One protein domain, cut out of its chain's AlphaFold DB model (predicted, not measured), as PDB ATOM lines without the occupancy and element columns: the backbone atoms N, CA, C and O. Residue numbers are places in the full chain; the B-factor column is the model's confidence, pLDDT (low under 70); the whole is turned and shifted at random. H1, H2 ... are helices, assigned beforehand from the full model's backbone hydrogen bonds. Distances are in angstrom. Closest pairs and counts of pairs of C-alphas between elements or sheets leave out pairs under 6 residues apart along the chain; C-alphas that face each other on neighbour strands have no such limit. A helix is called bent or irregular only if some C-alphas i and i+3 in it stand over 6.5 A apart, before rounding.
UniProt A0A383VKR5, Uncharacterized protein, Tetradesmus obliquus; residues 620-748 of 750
ATOM      1  N   ALA A 620     132.832 131.708 174.871       91.62
ATOM      2  CA  ALA A 620     131.387 131.618 175.074       91.62
ATOM      3  C   ALA A 620     130.915 131.788 176.538       91.62
ATOM      4  O   ALA A 620     129.739 132.070 176.766       91.62
ATOM      5  N   ALA A 621     131.786 131.630 177.541       90.06
ATOM      6  CA  ALA A 621     131.507 131.949 178.945       90.06
ATOM      7  C   ALA A 621     131.085 133.415 179.124       90.06
ATOM      8  O   ALA A 621     130.224 133.731 179.947       90.06
ATOM      9  N   VAL A 622     131.657 134.294 178.306       89.00
ATOM     10  CA  VAL A 622     131.376 135.723 178.280       89.00
ATOM     11  C   VAL A 622     130.142 135.977 177.404       89.00
ATOM     12  O   VAL A 622     130.257 136.311 176.229       89.00
ATOM     13  N   ASP A 623     128.943 135.770 177.955       84.31
ATOM     14  CA  ASP A 623     127.673 136.110 177.292       84.31
ATOM     15  C   ASP A 623     126.937 137.275 177.977       84.31
ATOM     16  O   ASP A 623     127.356 137.766 179.025       84.31
ATOM     17  N   PHE A 624     125.856 137.749 177.354       83.56
ATOM     18  CA  PHE A 624     125.142 138.972 177.737       83.56
ATOM     19  C   PHE A 624     124.493 138.934 179.134       83.56
ATOM     20  O   PHE A 624     124.206 139.995 179.682       83.56
ATOM     21  N   HIS A 625     124.294 137.760 179.750       83.88
ATOM     22  CA  HIS A 625     123.833 137.681 181.148       83.88
ATOM     23  C   HIS A 625     124.941 138.048 182.143       83.88
ATOM     24  O   HIS A 625     124.671 138.487 183.258       83.88
ATOM     25  N   VAL A 626     126.195 137.829 181.745       84.62
ATOM     26  CA  VAL A 626     127.394 138.014 182.571       84.62
ATOM     27  C   VAL A 626     128.090 139.338 182.244       84.62
ATOM     28  O   VAL A 626     128.667 139.985 183.117       84.62
ATOM     29  N   ALA A 627     128.030 139.734 180.975       87.62
ATOM     30  CA  ALA A 627     128.615 140.938 180.419       87.62
ATOM     31  C   ALA A 627     127.507 141.918 180.010       87.62
ATOM     32  O   ALA A 627     127.126 141.991 178.842       87.62
ATOM     33  N   SER A 628     127.016 142.697 180.978       84.38
ATOM     34  CA  SER A 628     125.880 143.625 180.827       84.38
ATOM     35  C   SER A 628     126.122 144.829 179.902       84.38
ATOM     36  O   SER A 628     125.337 145.770 179.921       84.38
ATOM     37  N   ASN A 629     127.240 144.853 179.176       93.56
ATOM     38  CA  ASN A 629     127.585 145.852 178.166       93.56
ATOM     39  C   ASN A 629     128.087 145.229 176.845       93.56
ATOM     40  O   ASN A 629     128.500 145.962 175.945       93.56
ATOM     41  N   LEU A 630     128.081 143.893 176.714       94.00
ATOM     42  CA  LEU A 630     128.467 143.198 175.478       94.00
ATOM     43  C   LEU A 630     127.491 143.530 174.341       94.00
ATOM     44  O   LEU A 630     127.913 143.757 173.209       94.00
ATOM     45  N   THR A 631     126.195 143.581 174.636       95.38
ATOM     46  CA  THR A 631     125.142 143.810 173.639       95.38
ATOM     47  C   THR A 631     125.168 145.245 173.120       95.38
ATOM     48  O   THR A 631     125.118 145.456 171.912       95.38
ATOM     49  N   GLU A 632     125.343 146.224 174.003       96.38
ATOM     50  CA  GLU A 632     125.546 147.637 173.680       96.38
ATOM     51  C   GLU A 632     126.840 147.838 172.883       96.38
ATOM     52  O   GLU A 632     126.827 148.517 171.856       96.38
ATOM     53  N   HIS A 633     127.942 147.207 173.308       96.06
ATOM     54  CA  HIS A 633     129.211 147.277 172.587       96.06
ATOM     55  C   HIS A 633     129.095 146.702 171.172       96.06
ATOM     56  O   HIS A 633     129.604 147.307 170.236       96.06
ATOM     57  N   LEU A 634     128.412 145.566 170.992       96.38
ATOM     58  CA  LEU A 634     128.171 144.986 169.670       96.38
ATOM     59  C   LEU A 634     127.245 145.874 168.823       96.38
ATOM     60  O   LEU A 634     127.537 146.110 167.652       96.38
ATOM     61  N   LEU A 635     126.160 146.404 169.397       96.81
ATOM     62  CA  LEU A 635     125.215 147.282 168.694       96.81
ATOM     63  C   LEU A 635     125.818 148.631 168.278       96.81
ATOM     64  O   LEU A 635     125.335 149.224 167.316       96.81
ATOM     65  N   ALA A 636     126.866 149.114 168.947       96.88
ATOM     66  CA  ALA A 636     127.585 150.329 168.554       96.88
ATOM     67  C   ALA A 636     128.368 150.183 167.227       96.88
ATOM     68  O   ALA A 636     128.772 151.181 166.633       96.88
ATOM     69  N   GLN A 637     128.583 148.953 166.753       97.62
ATOM     70  CA  GLN A 637     129.492 148.650 165.647       97.62
ATOM     71  C   GLN A 637     128.774 148.700 164.291       97.62
ATOM     72  O   GLN A 637     127.816 147.961 164.044       97.62
ATOM     73  N   GLN A 638     129.279 149.526 163.371       97.25
ATOM     74  CA  GLN A 638     128.663 149.742 162.054       97.25
ATOM     75  C   GLN A 638     128.443 148.465 161.215       97.25
ATOM     76  O   GLN A 638     127.351 148.336 160.653       97.25
ATOM     77  N   PRO A 639     129.365 147.475 161.167       97.00
ATOM     78  CA  PRO A 639     129.119 146.218 160.454       97.00
ATOM     79  C   PRO A 639     127.883 145.467 160.966       97.00
ATOM     80  O   PRO A 639     127.114 144.927 160.171       97.00
ATOM     81  N   LEU A 640     127.634 145.485 162.282       96.00
ATOM     82  CA  LEU A 640     126.456 144.839 162.859       96.00
ATOM     83  C   LEU A 640     125.177 145.639 162.593       96.00
ATOM     84  O   LEU A 640     124.151 145.049 162.265       96.00
ATOM     85  N   GLN A 641     125.230 146.973 162.652       95.69
ATOM     86  CA  GLN A 641     124.094 147.826 162.274       95.69
ATOM     87  C   GLN A 641     123.721 147.688 160.787       95.69
ATOM     88  O   GLN A 641     122.549 147.818 160.427       95.69
ATOM     89  N   ALA A 642     124.691 147.429 159.905       95.06
ATOM     90  CA  ALA A 642     124.434 147.090 158.507       95.06
ATOM     91  C   ALA A 642     123.801 145.692 158.372       95.06
ATOM     92  O   ALA A 642     122.754 145.556 157.741       95.06
ATOM     93  N   ALA A 643     124.368 144.677 159.033       93.50
ATOM     94  CA  ALA A 643     123.855 143.305 159.001       93.50
ATOM     95  C   ALA A 643     122.428 143.177 159.569       93.50
ATOM     96  O   ALA A 643     121.604 142.468 158.995       93.50
ATOM     97  N   LEU A 644     122.105 143.898 160.649       93.12
ATOM     98  CA  LEU A 644     120.754 143.954 161.223       93.12
ATOM     99  C   LEU A 644     119.746 144.603 160.263       93.12
ATOM    100  O   LEU A 644     118.640 144.091 160.114       93.12
ATOM    101  N   ARG A 645     120.126 145.689 159.573       92.31
ATOM    102  CA  ARG A 645     119.274 146.321 158.547       92.31
ATOM    103  C   ARG A 645     119.044 145.397 157.351       92.31
ATOM    104  O   ARG A 645     117.907 145.266 156.912       92.31
ATOM    105  N   ALA A 646     120.083 144.711 156.873       90.44
ATOM    106  CA  ALA A 646     119.957 143.726 155.799       90.44
ATOM    107  C   ALA A 646     119.065 142.534 156.203       90.44
ATOM    108  O   ALA A 646     118.205 142.120 155.430       90.44
ATOM    109  N   ALA A 647     119.211 142.026 157.432       87.75
ATOM    110  CA  ALA A 647     118.376 140.946 157.960       87.75
ATOM    111  C   ALA A 647     116.903 141.358 158.143       87.75
ATOM    112  O   ALA A 647     116.020 140.537 157.917       87.75
ATOM    113  N   ALA A 648     116.632 142.614 158.515       87.81
ATOM    114  CA  ALA A 648     115.273 143.154 158.617       87.81
ATOM    115  C   ALA A 648     114.633 143.457 157.248       87.81
ATOM    116  O   ALA A 648     113.414 143.376 157.118       87.81
ATOM    117  N   ALA A 649     115.437 143.791 156.231       88.00
ATOM    118  CA  ALA A 649     114.972 144.029 154.862       88.00
ATOM    119  C   ALA A 649     114.727 142.734 154.061       88.00
ATOM    120  O   ALA A 649     113.975 142.742 153.089       88.00
ATOM    121  N   ALA A 650     115.351 141.618 154.446       84.88
ATOM    122  CA  ALA A 650     115.141 140.325 153.806       84.88
ATOM    123  C   ALA A 650     113.774 139.734 154.197       84.88
ATOM    124  O   ALA A 650     113.579 139.363 155.352       84.88
ATOM    125  N   SER A 651     112.859 139.579 153.234       74.75
ATOM    126  CA  SER A 651     111.473 139.091 153.407       74.75
ATOM    127  C   SER A 651     111.352 137.607 153.807       74.75
ATOM    128  O   SER A 651     110.691 136.813 153.141       74.75
ATOM    129  N   THR A 652     112.007 137.203 154.896       80.31
ATOM    130  CA  THR A 652     111.977 135.840 155.440       80.31
ATOM    131  C   THR A 652     110.983 135.729 156.604       80.31
ATOM    132  O   THR A 652     110.795 136.699 157.343       80.31
ATOM    133  N   PRO A 653     110.393 134.544 156.866       77.25
ATOM    134  CA  PRO A 653     109.517 134.350 158.027       77.25
ATOM    135  C   PRO A 653     110.205 134.635 159.369       77.25
ATOM    136  O   PRO A 653     109.554 135.067 160.318       77.25
ATOM    137  N   ILE A 654     111.528 134.439 159.454       68.31
ATOM    138  CA  ILE A 654     112.293 134.794 160.650       68.31
ATOM    139  C   ILE A 654     112.472 136.311 160.736       68.31
ATOM    140  O   ILE A 654     112.290 136.843 161.821       68.31
ATOM    141  N   ALA A 655     112.726 137.036 159.641       70.25
ATOM    142  CA  ALA A 655     112.769 138.501 159.686       70.25
ATOM    143  C   ALA A 655     111.471 139.100 160.254       70.25
ATOM    144  O   ALA A 655     111.551 140.003 161.076       70.25
ATOM    145  N   ALA A 656     110.300 138.533 159.938       78.00
ATOM    146  CA  ALA A 656     109.030 138.929 160.557       78.00
ATOM    147  C   ALA A 656     108.963 138.649 162.079       78.00
ATOM    148  O   ALA A 656     108.368 139.424 162.825       78.00
ATOM    149  N   GLN A 657     109.601 137.578 162.569       76.69
ATOM    150  CA  GLN A 657     109.772 137.353 164.014       76.69
ATOM    151  C   GLN A 657     110.787 138.327 164.635       76.69
ATOM    152  O   GLN A 657     110.626 138.727 165.786       76.69
ATOM    153  N   LEU A 658     111.825 138.724 163.890       73.25
ATOM    154  CA  LEU A 658     112.860 139.646 164.358       73.25
ATOM    155  C   LEU A 658     112.413 141.114 164.328       73.25
ATOM    156  O   LEU A 658     112.862 141.869 165.180       73.25
ATOM    157  N   THR A 659     111.525 141.541 163.425       74.25
ATOM    158  CA  THR A 659     111.002 142.925 163.402       74.25
ATOM    159  C   THR A 659     110.077 143.228 164.582       74.25
ATOM    160  O   THR A 659     109.987 144.380 165.000       74.25
ATOM    161  N   GLY A 660     109.452 142.205 165.177       84.44
ATOM    162  CA  GLY A 660     108.758 142.316 166.466       84.44
ATOM    163  C   GLY A 660     109.693 142.405 167.685       84.44
ATOM    164  O   GLY A 660     109.223 142.654 168.795       84.44
ATOM    165  N   LEU A 661     111.004 142.212 167.506       86.25
ATOM    166  CA  LEU A 661     112.008 142.213 168.569       86.25
ATOM    167  C   LEU A 661     112.973 143.395 168.409       86.25
ATOM    168  O   LEU A 661     113.549 143.630 167.352       86.25
ATOM    169  N   GLY A 662     113.222 144.130 169.496       92.38
ATOM    170  CA  GLY A 662     114.233 145.192 169.479       92.38
ATOM    171  C   GLY A 662     115.630 144.638 169.135       92.38
ATOM    172  O   GLY A 662     115.941 143.519 169.552       92.38
ATOM    173  N   PRO A 663     116.519 145.396 168.457       93.25
ATOM    174  CA  PRO A 663     117.830 144.905 168.006       93.25
ATOM    175  C   PRO A 663     118.674 144.199 169.081       93.25
ATOM    176  O   PRO A 663     119.326 143.198 168.796       93.25
ATOM    177  N   ALA A 664     118.608 144.654 170.336       94.25
ATOM    178  CA  ALA A 664     119.261 144.000 171.472       94.25
ATOM    179  C   ALA A 664     118.742 142.572 171.738       94.25
ATOM    180  O   ALA A 664     119.527 141.683 172.052       94.25
ATOM    181  N   SER A 665     117.443 142.315 171.564       93.00
ATOM    182  CA  SER A 665     116.852 140.975 171.695       93.00
ATOM    183  C   SER A 665     117.262 140.049 170.544       93.00
ATOM    184  O   SER A 665     117.522 138.867 170.782       93.00
ATOM    185  N   VAL A 666     117.423 140.586 169.329       92.81
ATOM    186  CA  VAL A 666     117.969 139.850 168.173       92.81
ATOM    187  C   VAL A 666     119.434 139.461 168.417       92.81
ATOM    188  O   VAL A 666     119.808 138.296 168.255       92.81
ATOM    189  N   VAL A 667     120.257 140.404 168.888       94.19
ATOM    190  CA  VAL A 667     121.665 140.167 169.259       94.19
ATOM    191  C   VAL A 667     121.778 139.155 170.406       94.19
ATOM    192  O   VAL A 667     122.529 138.187 170.282       94.19
ATOM    193  N   ASN A 668     120.987 139.297 171.472       93.69
ATOM    194  CA  ASN A 668     120.974 138.361 172.603       93.69
ATOM    195  C   ASN A 668     120.540 136.950 172.174       93.69
ATOM    196  O   ASN A 668     121.210 135.974 172.511       93.69
ATOM    197  N   SER A 669     119.479 136.829 171.369       91.12
ATOM    198  CA  SER A 669     119.035 135.546 170.801       91.12
ATOM    199  C   SER A 669     120.128 134.886 169.955       91.12
ATOM    200  O   SER A 669     120.346 133.680 170.051       91.12
ATOM    201  N   THR A 670     120.870 135.676 169.176       92.75
ATOM    202  CA  THR A 670     121.981 135.187 168.345       92.75
ATOM    203  C   THR A 670     123.162 134.721 169.204       92.75
ATOM    204  O   THR A 670     123.655 133.608 169.017       92.75
ATOM    205  N   LEU A 671     123.571 135.508 170.208       93.31
ATOM    206  CA  LEU A 671     124.595 135.109 171.187       93.31
ATOM    207  C   LEU A 671     124.202 133.812 171.913       93.31
ATOM    208  O   LEU A 671     125.022 132.899 172.029       93.31
ATOM    209  N   TRP A 672     122.944 133.700 172.350       90.75
ATOM    210  CA  TRP A 672     122.427 132.501 173.006       90.75
ATOM    211  C   TRP A 672     122.477 131.276 172.089       90.75
ATOM    212  O   TRP A 672     123.000 130.230 172.479       90.75
ATOM    213  N   LEU A 673     121.976 131.401 170.856       89.62
ATOM    214  CA  LEU A 673     121.888 130.292 169.907       89.62
ATOM    215  C   LEU A 673     123.251 129.774 169.448       89.62
ATOM    216  O   LEU A 673     123.382 128.567 169.257       89.62
ATOM    217  N   PHE A 674     124.250 130.641 169.279       90.88
ATOM    218  CA  PHE A 674     125.549 130.234 168.735       90.88
ATOM    219  C   PHE A 674     126.644 130.021 169.782       90.88
ATOM    220  O   PHE A 674     127.464 129.123 169.600       90.88
ATOM    221  N   ARG A 675     126.657 130.787 170.883       88.62
ATOM    222  CA  ARG A 675     127.683 130.655 171.937       88.62
ATOM    223  C   ARG A 675     127.206 129.790 173.099       88.62
ATOM    224  O   ARG A 675     127.955 128.933 173.560       88.62
ATOM    225  N   SER A 676     125.970 129.980 173.566       80.38
ATOM    226  CA  SER A 676     125.512 129.349 174.813       80.38
ATOM    227  C   SER A 676     124.816 127.999 174.617       80.38
ATOM    228  O   SER A 676     125.104 127.081 175.382       80.38
ATOM    229  N   SER A 677     123.945 127.819 173.620       76.25
ATOM    230  CA  SER A 677     123.074 126.626 173.520       76.25
ATOM    231  C   SER A 677     123.740 125.344 172.995       76.25
ATOM    232  O   SER A 677     123.094 124.300 172.930       76.25
ATOM    233  N   TYR A 678     125.017 125.386 172.601       77.00
ATOM    234  CA  TYR A 678     125.716 124.221 172.052       77.00
ATOM    235  C   TYR A 678     126.205 123.274 173.160       77.00
ATOM    236  O   TYR A 678     127.158 123.582 173.876       77.00
ATOM    237  N   ASN A 679     125.563 122.108 173.262       81.25
ATOM    238  CA  ASN A 679     126.005 120.957 174.051       81.25
ATOM    239  C   ASN A 679     126.537 119.868 173.092       81.25
ATOM    240  O   ASN A 679     126.015 119.731 171.983       81.25
ATOM    241  N   ARG A 680     127.595 119.148 173.486       77.94
ATOM    242  CA  ARG A 680     128.238 118.085 172.678       77.94
ATOM    243  C   ARG A 680     127.777 116.663 173.008       77.94
ATOM    244  O   ARG A 680     128.093 115.749 172.256       77.94
ATOM    245  N   LYS A 681     127.100 116.485 174.139       82.38
ATOM    246  CA  LYS A 681     126.742 115.186 174.708       82.38
ATOM    247  C   LYS A 681     125.609 114.522 173.934       82.38
ATOM    248  O   LYS A 681     124.734 115.208 173.403       82.38
ATOM    249  N   ALA A 682     125.610 113.193 173.928       76.50
ATOM    250  CA  ALA A 682     124.481 112.410 173.451       76.50
ATOM    251  C   ALA A 682     123.285 112.636 174.382       76.50
ATOM    252  O   ALA A 682     123.412 112.574 175.611       76.50
ATOM    253  N   TRP A 683     122.110 112.884 173.811       80.38
ATOM    254  CA  TRP A 683     120.886 112.918 174.601       80.38
ATOM    255  C   TRP A 683     120.468 111.479 174.902       80.38
ATOM    256  O   TRP A 683     120.419 110.660 173.981       80.38
ATOM    257  N   LEU A 684     120.094 111.172 176.153       79.56
ATOM    258  CA  LEU A 684     119.531 109.854 176.513       79.56
ATOM    259  C   LEU A 684     118.462 109.401 175.497       79.56
ATOM    260  O   LEU A 684     118.479 108.274 175.008       79.56
ATOM    261  N   GLN A 685     117.586 110.335 175.117       74.88
ATOM    262  CA  GLN A 685     116.472 110.139 174.187       74.88
ATOM    263  C   GLN A 685     116.865 109.680 172.772       74.88
ATOM    264  O   GLN A 685     116.078 109.001 172.118       74.88
ATOM    265  N   GLU A 686     118.076 109.984 172.297       76.88
ATOM    266  CA  GLU A 686     118.551 109.510 170.986       76.88
ATOM    267  C   GLU A 686     118.904 108.023 171.018       76.88
ATOM    268  O   GLU A 686     118.621 107.295 170.066       76.88
ATOM    269  N   ARG A 687     119.480 107.549 172.129       75.00
ATOM    270  CA  ARG A 687     119.781 106.125 172.318       75.00
ATOM    271  C   ARG A 687     118.507 105.312 172.529       75.00
ATOM    272  O   ARG A 687     118.394 104.239 171.947       75.00
ATOM    273  N   TYR A 688     117.513 105.863 173.228       72.19
ATOM    274  CA  TYR A 688     116.172 105.271 173.284       72.19
ATOM    275  C   TYR A 688     115.533 105.103 171.907       72.19
ATOM    276  O   TYR A 688     115.000 104.036 171.609       72.19
ATOM    277  N   GLN A 689     115.616 106.125 171.051       71.06
ATOM    278  CA  GLN A 689     115.098 106.037 169.687       71.06
ATOM    279  C   GLN A 689     115.796 104.924 168.889       71.06
ATOM    280  O   GLN A 689     115.120 104.145 168.222       71.06
ATOM    281  N   GLN A 690     117.124 104.806 168.997       77.44
ATOM    282  CA  GLN A 690     117.894 103.731 168.352       77.44
ATOM    283  C   GLN A 690     117.500 102.339 168.875       77.44
ATOM    284  O   GLN A 690     117.299 101.421 168.082       77.44
ATOM    285  N   GLN A 691     117.347 102.184 170.194       74.62
ATOM    286  CA  GLN A 691     117.002 100.909 170.826       74.62
ATOM    287  C   GLN A 691     115.559 100.476 170.503       74.62
ATOM    288  O   GLN A 691     115.329  99.318 170.163       74.62
ATOM    289  N   GLN A 692     114.585 101.393 170.510       69.94
ATOM    290  CA  GLN A 692     113.200 101.065 170.138       69.94
ATOM    291  C   GLN A 692     112.990 100.879 168.628       69.94
ATOM    292  O   GLN A 692     112.101 100.135 168.232       69.94
ATOM    293  N   GLN A 693     113.828 101.464 167.765       77.06
ATOM    294  CA  GLN A 693     113.828 101.113 166.336       77.06
ATOM    295  C   GLN A 693     114.286  99.664 166.084       77.06
ATOM    296  O   GLN A 693     113.921  99.080 165.066       77.06
ATOM    297  N   GLN A 694     115.040  99.072 167.017       72.88
ATOM    298  CA  GLN A 694     115.423  97.655 167.003       72.88
ATOM    299  C   GLN A 694     114.371  96.768 167.699       72.88
ATOM    300  O   GLN A 694     114.161  95.626 167.296       72.88
ATOM    301  N   GLN A 695     113.679  97.288 168.718       71.25
ATOM    302  CA  GLN A 695     112.657  96.578 169.497       71.25
ATOM    303  C   GLN A 695     111.233  96.960 169.048       71.25
ATOM    304  O   GLN A 695     110.615  97.865 169.608       71.25
ATOM    305  N   GLN A 696     110.679  96.233 168.071       63.59
ATOM    306  CA  GLN A 696     109.338  96.461 167.488       63.59
ATOM    307  C   GLN A 696     108.155  96.081 168.420       63.59
ATOM    308  O   GLN A 696     107.169  95.487 167.984       63.59
ATOM    309  N   ALA A 697     108.234  96.397 169.715       54.38
ATOM    310  CA  ALA A 697     107.220  96.062 170.715       54.38
ATOM    311  C   ALA A 697     106.245  97.231 170.956       54.38
ATOM    312  O   ALA A 697     106.641  98.293 171.435       54.38
ATOM    313  N   GLY A 698     104.961  97.030 170.645       55.00
ATOM    314  CA  GLY A 698     103.907  98.023 170.874       55.00
ATOM    315  C   GLY A 698     103.494  98.139 172.347       55.00
ATOM    316  O   GLY A 698     103.304  97.127 173.019       55.00
ATOM    317  N   GLY A 699     103.296  99.362 172.851       78.88
ATOM    318  CA  GLY A 699     102.783  99.579 174.211       78.88
ATOM    319  C   GLY A 699     102.635 101.049 174.620       78.88
ATOM    320  O   GLY A 699     103.151 101.951 173.967       78.88
ATOM    321  N   TYR A 700     101.960 101.309 175.744       69.12
ATOM    322  CA  TYR A 700     101.696 102.675 176.231       69.12
ATOM    323  C   TYR A 700     102.980 103.490 176.492       69.12
ATOM    324  O   TYR A 700     103.047 104.668 176.152       69.12
ATOM    325  N   ALA A 701     104.039 102.856 177.009       66.50
ATOM    326  CA  ALA A 701     105.339 103.509 177.197       66.50
ATOM    327  C   ALA A 701     105.972 103.983 175.870       66.50
ATOM    328  O   ALA A 701     106.607 105.035 175.833       66.50
ATOM    329  N   GLN A 702     105.745 103.254 174.770       72.44
ATOM    330  CA  GLN A 702     106.169 103.661 173.427       72.44
ATOM    331  C   GLN A 702     105.370 104.878 172.938       72.44
ATOM    332  O   GLN A 702     105.945 105.762 172.313       72.44
ATOM    333  N   GLN A 703     104.077 104.984 173.273       73.62
ATOM    334  CA  GLN A 703     103.267 106.167 172.950       73.62
ATOM    335  C   GLN A 703     103.753 107.420 173.698       73.62
ATOM    336  O   GLN A 703     103.870 108.483 173.087       73.62
ATOM    337  N   VAL A 704     104.091 107.299 174.989       71.44
ATOM    338  CA  VAL A 704     104.667 108.411 175.769       71.44
ATOM    339  C   VAL A 704     106.013 108.842 175.180       71.44
ATOM    340  O   VAL A 704     106.185 110.024 174.878       71.44
ATOM    341  N   LEU A 705     106.933 107.903 174.918       70.44
ATOM    342  CA  LEU A 705     108.219 108.243 174.300       70.44
ATOM    343  C   LEU A 705     108.045 108.826 172.888       70.44
ATOM    344  O   LEU A 705     108.771 109.749 172.527       70.44
ATOM    345  N   ALA A 706     107.089 108.345 172.087       74.69
ATOM    346  CA  ALA A 706     106.809 108.903 170.766       74.69
ATOM    347  C   ALA A 706     106.379 110.378 170.852       74.69
ATOM    348  O   ALA A 706     106.871 111.196 170.075       74.69
ATOM    349  N   MET A 707     105.546 110.745 171.835       73.81
ATOM    350  CA  MET A 707     105.197 112.147 172.105       73.81
ATOM    351  C   MET A 707     106.418 112.972 172.541       73.81
ATOM    352  O   MET A 707     106.619 114.078 172.032       73.81
ATOM    353  N   GLU A 708     107.264 112.446 173.434       74.00
ATOM    354  CA  GLU A 708     108.506 113.123 173.836       74.00
ATOM    355  C   GLU A 708     109.490 113.277 172.660       74.00
ATOM    356  O   GLU A 708     110.187 114.289 172.564       74.00
ATOM    357  N   LEU A 709     109.587 112.284 171.768       73.94
ATOM    358  CA  LEU A 709     110.477 112.298 170.600       73.94
ATOM    359  C   LEU A 709     109.971 113.265 169.532       73.94
ATOM    360  O   LEU A 709     110.768 113.985 168.932       73.94
ATOM    361  N   GLU A 710     108.657 113.341 169.325       80.12
ATOM    362  CA  GLU A 710     108.042 114.337 168.452       80.12
ATOM    363  C   GLU A 710     108.225 115.756 169.022       80.12
ATOM    364  O   GLU A 710     108.556 116.688 168.287       80.12
ATOM    365  N   ALA A 711     108.089 115.935 170.342       76.88
ATOM    366  CA  ALA A 711     108.387 117.191 171.033       76.88
ATOM    367  C   ALA A 711     109.849 117.626 170.836       76.88
ATOM    368  O   ALA A 711     110.108 118.733 170.350       76.88
ATOM    369  N   LEU A 712     110.805 116.739 171.135       75.94
ATOM    370  CA  LEU A 712     112.234 116.986 170.936       75.94
ATOM    371  C   LEU A 712     112.565 117.215 169.448       75.94
ATOM    372  O   LEU A 712     113.373 118.084 169.122       75.94
ATOM    373  N   GLY A 713     111.922 116.485 168.534       81.75
ATOM    374  CA  GLY A 713     112.066 116.629 167.084       81.75
ATOM    375  C   GLY A 713     111.592 117.990 166.566       81.75
ATOM    376  O   GLY A 713     112.338 118.657 165.839       81.75
ATOM    377  N   ARG A 714     110.405 118.443 166.997       82.25
ATOM    378  CA  ARG A 714     109.874 119.790 166.716       82.25
ATOM    379  C   ARG A 714     110.813 120.873 167.239       82.25
ATOM    380  O   ARG A 714     111.237 121.725 166.460       82.25
ATOM    381  N   TRP A 715     111.223 120.784 168.506       83.06
ATOM    382  CA  TRP A 715     112.180 121.720 169.106       83.06
ATOM    383  C   TRP A 715     113.501 121.754 168.319       83.06
ATOM    384  O   TRP A 715     113.980 122.820 167.944       83.06
ATOM    385  N   ARG A 716     114.065 120.599 167.944       82.75
ATOM    386  CA  ARG A 716     115.283 120.514 167.109       82.75
ATOM    387  C   ARG A 716     115.107 121.098 165.707       82.75
ATOM    388  O   ARG A 716     116.071 121.624 165.150       82.75
ATOM    389  N   ALA A 717     113.934 120.973 165.091       84.25
ATOM    390  CA  ALA A 717     113.642 121.609 163.806       84.25
ATOM    391  C   ALA A 717     113.573 123.139 163.955       84.25
ATOM    392  O   ALA A 717     114.215 123.863 163.192       84.25
ATOM    393  N   GLU A 718     112.899 123.624 164.997       84.81
ATOM    394  CA  GLU A 718     112.798 125.044 165.333       84.81
ATOM    395  C   GLU A 718     114.172 125.669 165.642       84.81
ATOM    396  O   GLU A 718     114.536 126.682 165.044       84.81
ATOM    397  N   GLN A 719     114.985 125.043 166.503       84.38
ATOM    398  CA  GLN A 719     116.337 125.519 166.827       84.38
ATOM    399  C   GLN A 719     117.259 125.518 165.597       84.38
ATOM    400  O   GLN A 719     118.076 126.431 165.447       84.38
ATOM    401  N   ARG A 720     117.133 124.534 164.691       87.38
ATOM    402  CA  ARG A 720     117.870 124.522 163.412       87.38
ATOM    403  C   ARG A 720     117.422 125.655 162.491       87.38
ATOM    404  O   ARG A 720     118.287 126.352 161.975       87.38
ATOM    405  N   SER A 721     116.118 125.891 162.353       86.81
ATOM    406  CA  SER A 721     115.562 127.001 161.564       86.81
ATOM    407  C   SER A 721     116.019 128.367 162.099       86.81
ATOM    408  O   SER A 721     116.610 129.164 161.364       86.81
ATOM    409  N   LYS A 722     115.882 128.596 163.415       87.56
ATOM    410  CA  LYS A 722     116.359 129.807 164.105       87.56
ATOM    411  C   LYS A 722     117.865 130.026 163.921       87.56
ATOM    412  O   LYS A 722     118.282 131.141 163.614       87.56
ATOM    413  N   ARG A 723     118.684 128.972 164.041       90.50
ATOM    414  CA  ARG A 723     120.127 129.037 163.742       90.50
ATOM    415  C   ARG A 723     120.391 129.354 162.270       90.50
ATOM    416  O   ARG A 723     121.171 130.255 161.997       90.50
ATOM    417  N   GLN A 724     119.755 128.671 161.321       89.56
ATOM    418  CA  GLN A 724     119.983 128.889 159.887       89.56
ATOM    419  C   GLN A 724     119.673 130.335 159.472       89.56
ATOM    420  O   GLN A 724     120.466 130.946 158.758       89.56
ATOM    421  N   ALA A 725     118.578 130.905 159.975       87.94
ATOM    422  CA  ALA A 725     118.187 132.282 159.685       87.94
ATOM    423  C   ALA A 725     119.079 133.341 160.359       87.94
ATOM    424  O   ALA A 725     119.339 134.385 159.769       87.94
ATOM    425  N   LEU A 726     119.584 133.078 161.571       91.31
ATOM    426  CA  LEU A 726     120.495 133.988 162.282       91.31
ATOM    427  C   LEU A 726     121.981 133.769 161.937       91.31
ATOM    428  O   LEU A 726     122.832 134.538 162.382       91.31
ATOM    429  N   LEU A 727     122.319 132.767 161.117       93.25
ATOM    430  CA  LEU A 727     123.695 132.471 160.707       93.25
ATOM    431  C   LEU A 727     124.396 133.626 159.958       93.25
ATOM    432  O   LEU A 727     125.569 133.863 160.259       93.25
ATOM    433  N   PRO A 728     123.756 134.377 159.035       92.38
ATOM    434  CA  PRO A 728     124.396 135.525 158.386       92.38
ATOM    435  C   PRO A 728     124.765 136.622 159.390       92.38
ATOM    436  O   PRO A 728     125.865 137.164 159.340       92.38
ATOM    437  N   LEU A 729     123.875 136.889 160.353       93.81
ATOM    438  CA  LEU A 729     124.106 137.853 161.426       93.81
ATOM    439  C   LEU A 729     125.228 137.382 162.366       93.81
ATOM    440  O   LEU A 729     126.129 138.152 162.701       93.81
ATOM    441  N   TRP A 730     125.220 136.098 162.736       95.31
ATOM    442  CA  TRP A 730     126.264 135.501 163.567       95.31
ATOM    443  C   TRP A 730     127.648 135.555 162.913       95.31
ATOM    444  O   TRP A 730     128.615 135.857 163.605       95.31
ATOM    445  N   ARG A 731     127.761 135.336 161.594       95.56
ATOM    446  CA  ARG A 731     129.044 135.446 160.868       95.56
ATOM    447  C   ARG A 731     129.704 136.818 161.042       95.56
ATOM    448  O   ARG A 731     130.922 136.874 161.169       95.56
ATOM    449  N   VAL A 732     128.915 137.895 161.104       95.69
ATOM    450  CA  VAL A 732     129.416 139.247 161.407       95.69
ATOM    451  C   VAL A 732     129.741 139.382 162.899       95.69
ATOM    452  O   VAL A 732     130.833 139.808 163.259       95.69
ATOM    453  N   MET A 733     128.828 138.964 163.783       95.69
ATOM    454  CA  MET A 733     128.992 139.101 165.239       95.69
ATOM    455  C   MET A 733     130.152 138.292 165.838       95.69
ATOM    456  O   MET A 733     130.701 138.710 166.857       95.69
ATOM    457  N   ALA A 734     130.492 137.131 165.272       95.62
ATOM    458  CA  ALA A 734     131.343 136.131 165.918       95.62
ATOM    459  C   ALA A 734     132.728 136.675 166.293       95.62
ATOM    460  O   ALA A 734     133.110 136.635 167.461       95.62
ATOM    461  N   LEU A 735     133.445 137.249 165.320       94.75
ATOM    462  CA  LEU A 735     134.790 137.797 165.525       94.75
ATOM    463  C   LEU A 735     134.795 138.940 166.548       94.75
ATOM    464  O   LEU A 735     135.703 139.029 167.372       94.75
ATOM    465  N   MET A 736     133.753 139.774 166.529       96.25
ATOM    466  CA  MET A 736     133.590 140.927 167.417       96.25
ATOM    467  C   MET A 736     133.303 140.480 168.858       96.25
ATOM    468  O   MET A 736     133.937 140.956 169.799       96.25
ATOM    469  N   ALA A 737     132.398 139.512 169.035       95.38
ATOM    470  CA  ALA A 737     132.077 138.930 170.336       95.38
ATOM    471  C   ALA A 737     133.266 138.148 170.922       95.38
ATOM    472  O   ALA A 737     133.526 138.234 172.124       95.38
ATOM    473  N   ASP A 738     134.016 137.418 170.092       95.31
ATOM    474  CA  ASP A 738     135.214 136.684 170.508       95.31
ATOM    475  C   ASP A 738     136.384 137.616 170.850       95.31
ATOM    476  O   ASP A 738     137.071 137.371 171.842       95.31
ATOM    477  N   ALA A 739     136.590 138.707 170.103       95.50
ATOM    478  CA  ALA A 739     137.573 139.738 170.442       95.50
ATOM    479  C   ALA A 739     137.246 140.398 171.790       95.50
ATOM    480  O   ALA A 739     138.101 140.437 172.676       95.50
ATOM    481  N   TRP A 740     135.989 140.808 171.991       95.31
ATOM    482  CA  TRP A 740     135.521 141.374 173.259       95.31
ATOM    483  C   TRP A 740     135.654 140.385 174.427       95.31
ATOM    484  O   TRP A 740     136.045 140.754 175.532       95.31
ATOM    485  N   SER A 741     135.394 139.098 174.176       94.56
ATOM    486  CA  SER A 741     135.575 138.036 175.175       94.56
ATOM    487  C   SER A 741     137.047 137.840 175.540       94.56
ATOM    488  O   SER A 741     137.363 137.730 176.724       94.56
ATOM    489  N   ARG A 742     137.953 137.820 174.550       94.62
ATOM    490  CA  ARG A 742     139.405 137.697 174.769       94.62
ATOM    491  C   ARG A 742     139.957 138.858 175.588       94.62
ATOM    492  O   ARG A 742     140.756 138.600 176.489       94.62
ATOM    493  N   ASP A 743     139.518 140.081 175.295       94.31
ATOM    494  CA  ASP A 743     139.850 141.291 176.052       94.31
ATOM    495  C   ASP A 743     139.306 141.235 177.489       94.31
ATOM    496  O   ASP A 743     140.081 141.397 178.431       94.31
ATOM    497  N   LEU A 744     138.016 140.929 177.696       92.12
ATOM    498  CA  LEU A 744     137.466 140.833 179.054       92.12
ATOM    499  C   LEU A 744     138.209 139.778 179.882       92.12
ATOM    500  O   LEU A 744     138.551 140.047 181.029       92.12
ATOM    501  N   ILE A 745     138.470 138.595 179.319       92.50
ATOM    502  CA  ILE A 745     139.201 137.520 180.005       92.50
ATOM    503  C   ILE A 745     140.624 137.981 180.363       92.50
ATOM    504  O   ILE A 745     141.059 137.788 181.497       92.50
ATOM    505  N   GLN A 746     141.320 138.662 179.449       91.81
ATOM    506  CA  GLN A 746     142.665 139.198 179.689       91.81
ATOM    507  C   GLN A 746     142.669 140.278 180.781       91.81
ATOM    508  O   GLN A 746     143.446 140.177 181.726       91.81
ATOM    509  N   ARG A 747     141.722 141.226 180.748       91.06
ATOM    510  CA  ARG A 747     141.499 142.246 181.798       91.06
ATOM    511  C   ARG A 747     140.928 141.690 183.114       91.06
ATOM    512  O   ARG A 747     140.557 142.466 184.004       91.06
ATOM    513  N   LYS A 748     140.793 140.368 183.241       88.50
ATOM    514  CA  LYS A 748     140.401 139.686 184.479       88.50
ATOM    515  C   LYS A 748     141.447 138.701 184.989       88.50
ATOM    516  O   LYS A 748     141.479 138.523 186.198       88.50
TER     517      LYS A 748
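Overview. This is residues 620 to 748 of the 750 residues of an uncharacterized protein of Tetradesmus obliquus (UniProt A0A383VKR5). One very long helix, H6, is bent into an L, and H1, H2 and H4 pack on it round the bend and along the shorter arm H6b, with H3 packed on one end of H2. The longer arm, H6a, runs away from this head of helices and makes much of the length; H5 lies near its far part at a steep angle, and residues 679 to 684 and 693 to 701 stick out as free stretches. The printed part has 129 residues with six named helices, H1 to H6 in chain order, and no named strand: the class is all helix, mostly crossed in packing. It is loose, with a radius of gyration of the C-alphas of 19.1 A, and flat, spanning 58 by 41 by 19 A.

Arrangement. H1, residues 630 to 635, comes first, and a tight link joins it to H2, residues 638 to 649. H2 touches H3, residues 653 to 659, with residues 647 to 649 alone; the closest C-alphas are those of Ala 648 and Ala 655, 5.4 A. H4, residues 663 to 676, touches H1 at a steep tilt of 51 degrees, opposite ways, closest at the C-alphas of Thr 631 and Ala 664, 6.3 A. H5, residues 684 to 694, is apart from H4. H6, residues 700 to 748, was assigned as one helix by its hydrogen bonds but is bent: C-alphas 725 and 728 are 7.1 A apart, and its arms H6a, residues 700 to 725, and H6b, residues 728 to 748, stand about perpendicular at 89 degrees. H5 is close to but not clearly touching H6a, closest at the C-alphas of Gln 685 and Leu 709, 7.3 A. H4 touches H6a at the C-alphas of Leu 673 and Arg 723, 6.5 A, and H6b at those of Thr 670 and Trp 730, 6.4 A, the closest in each case. H2 touches H6b at a shallow tilt of 33 degrees, only just short of steep, opposite ways, closest at the C-alphas of Ala 643 and Leu 729, 6.0 A. H1 touches H6b, closest at the C-alphas of Leu 634 and Met 736, 7.1 A. H6b is irregular, with C-alphas 732 and 735 6.9 A apart. Every O i to N i+4 pair is within hydrogen-bond range in H1, H2, H3, H4, H5 and H6a; in H6b it is 14 of 17.

Along the chain. H1 begins at C-alpha 630, (128.467, 143.198, 175.478). H2 is 16.5 A long, H4 18.6 A and H5 16.0 A; H1 and H3 are shorter. H6a is 37.7 A long and begins at C-alpha 700, (101.696, 102.675, 176.231). H6b is 30.9 A long and ends at C-alpha 748, (140.401, 139.686, 184.479).

Size, cuts and confidence. The two C-alphas farthest apart, those of Gly 698 and Arg 747, are 59.1 A apart. The printed part has no cut, and no link is long. Mean pLDDT of the printed part is 85.1; residues 654, 692, 696 to 698 and 700 to 701 are under 70.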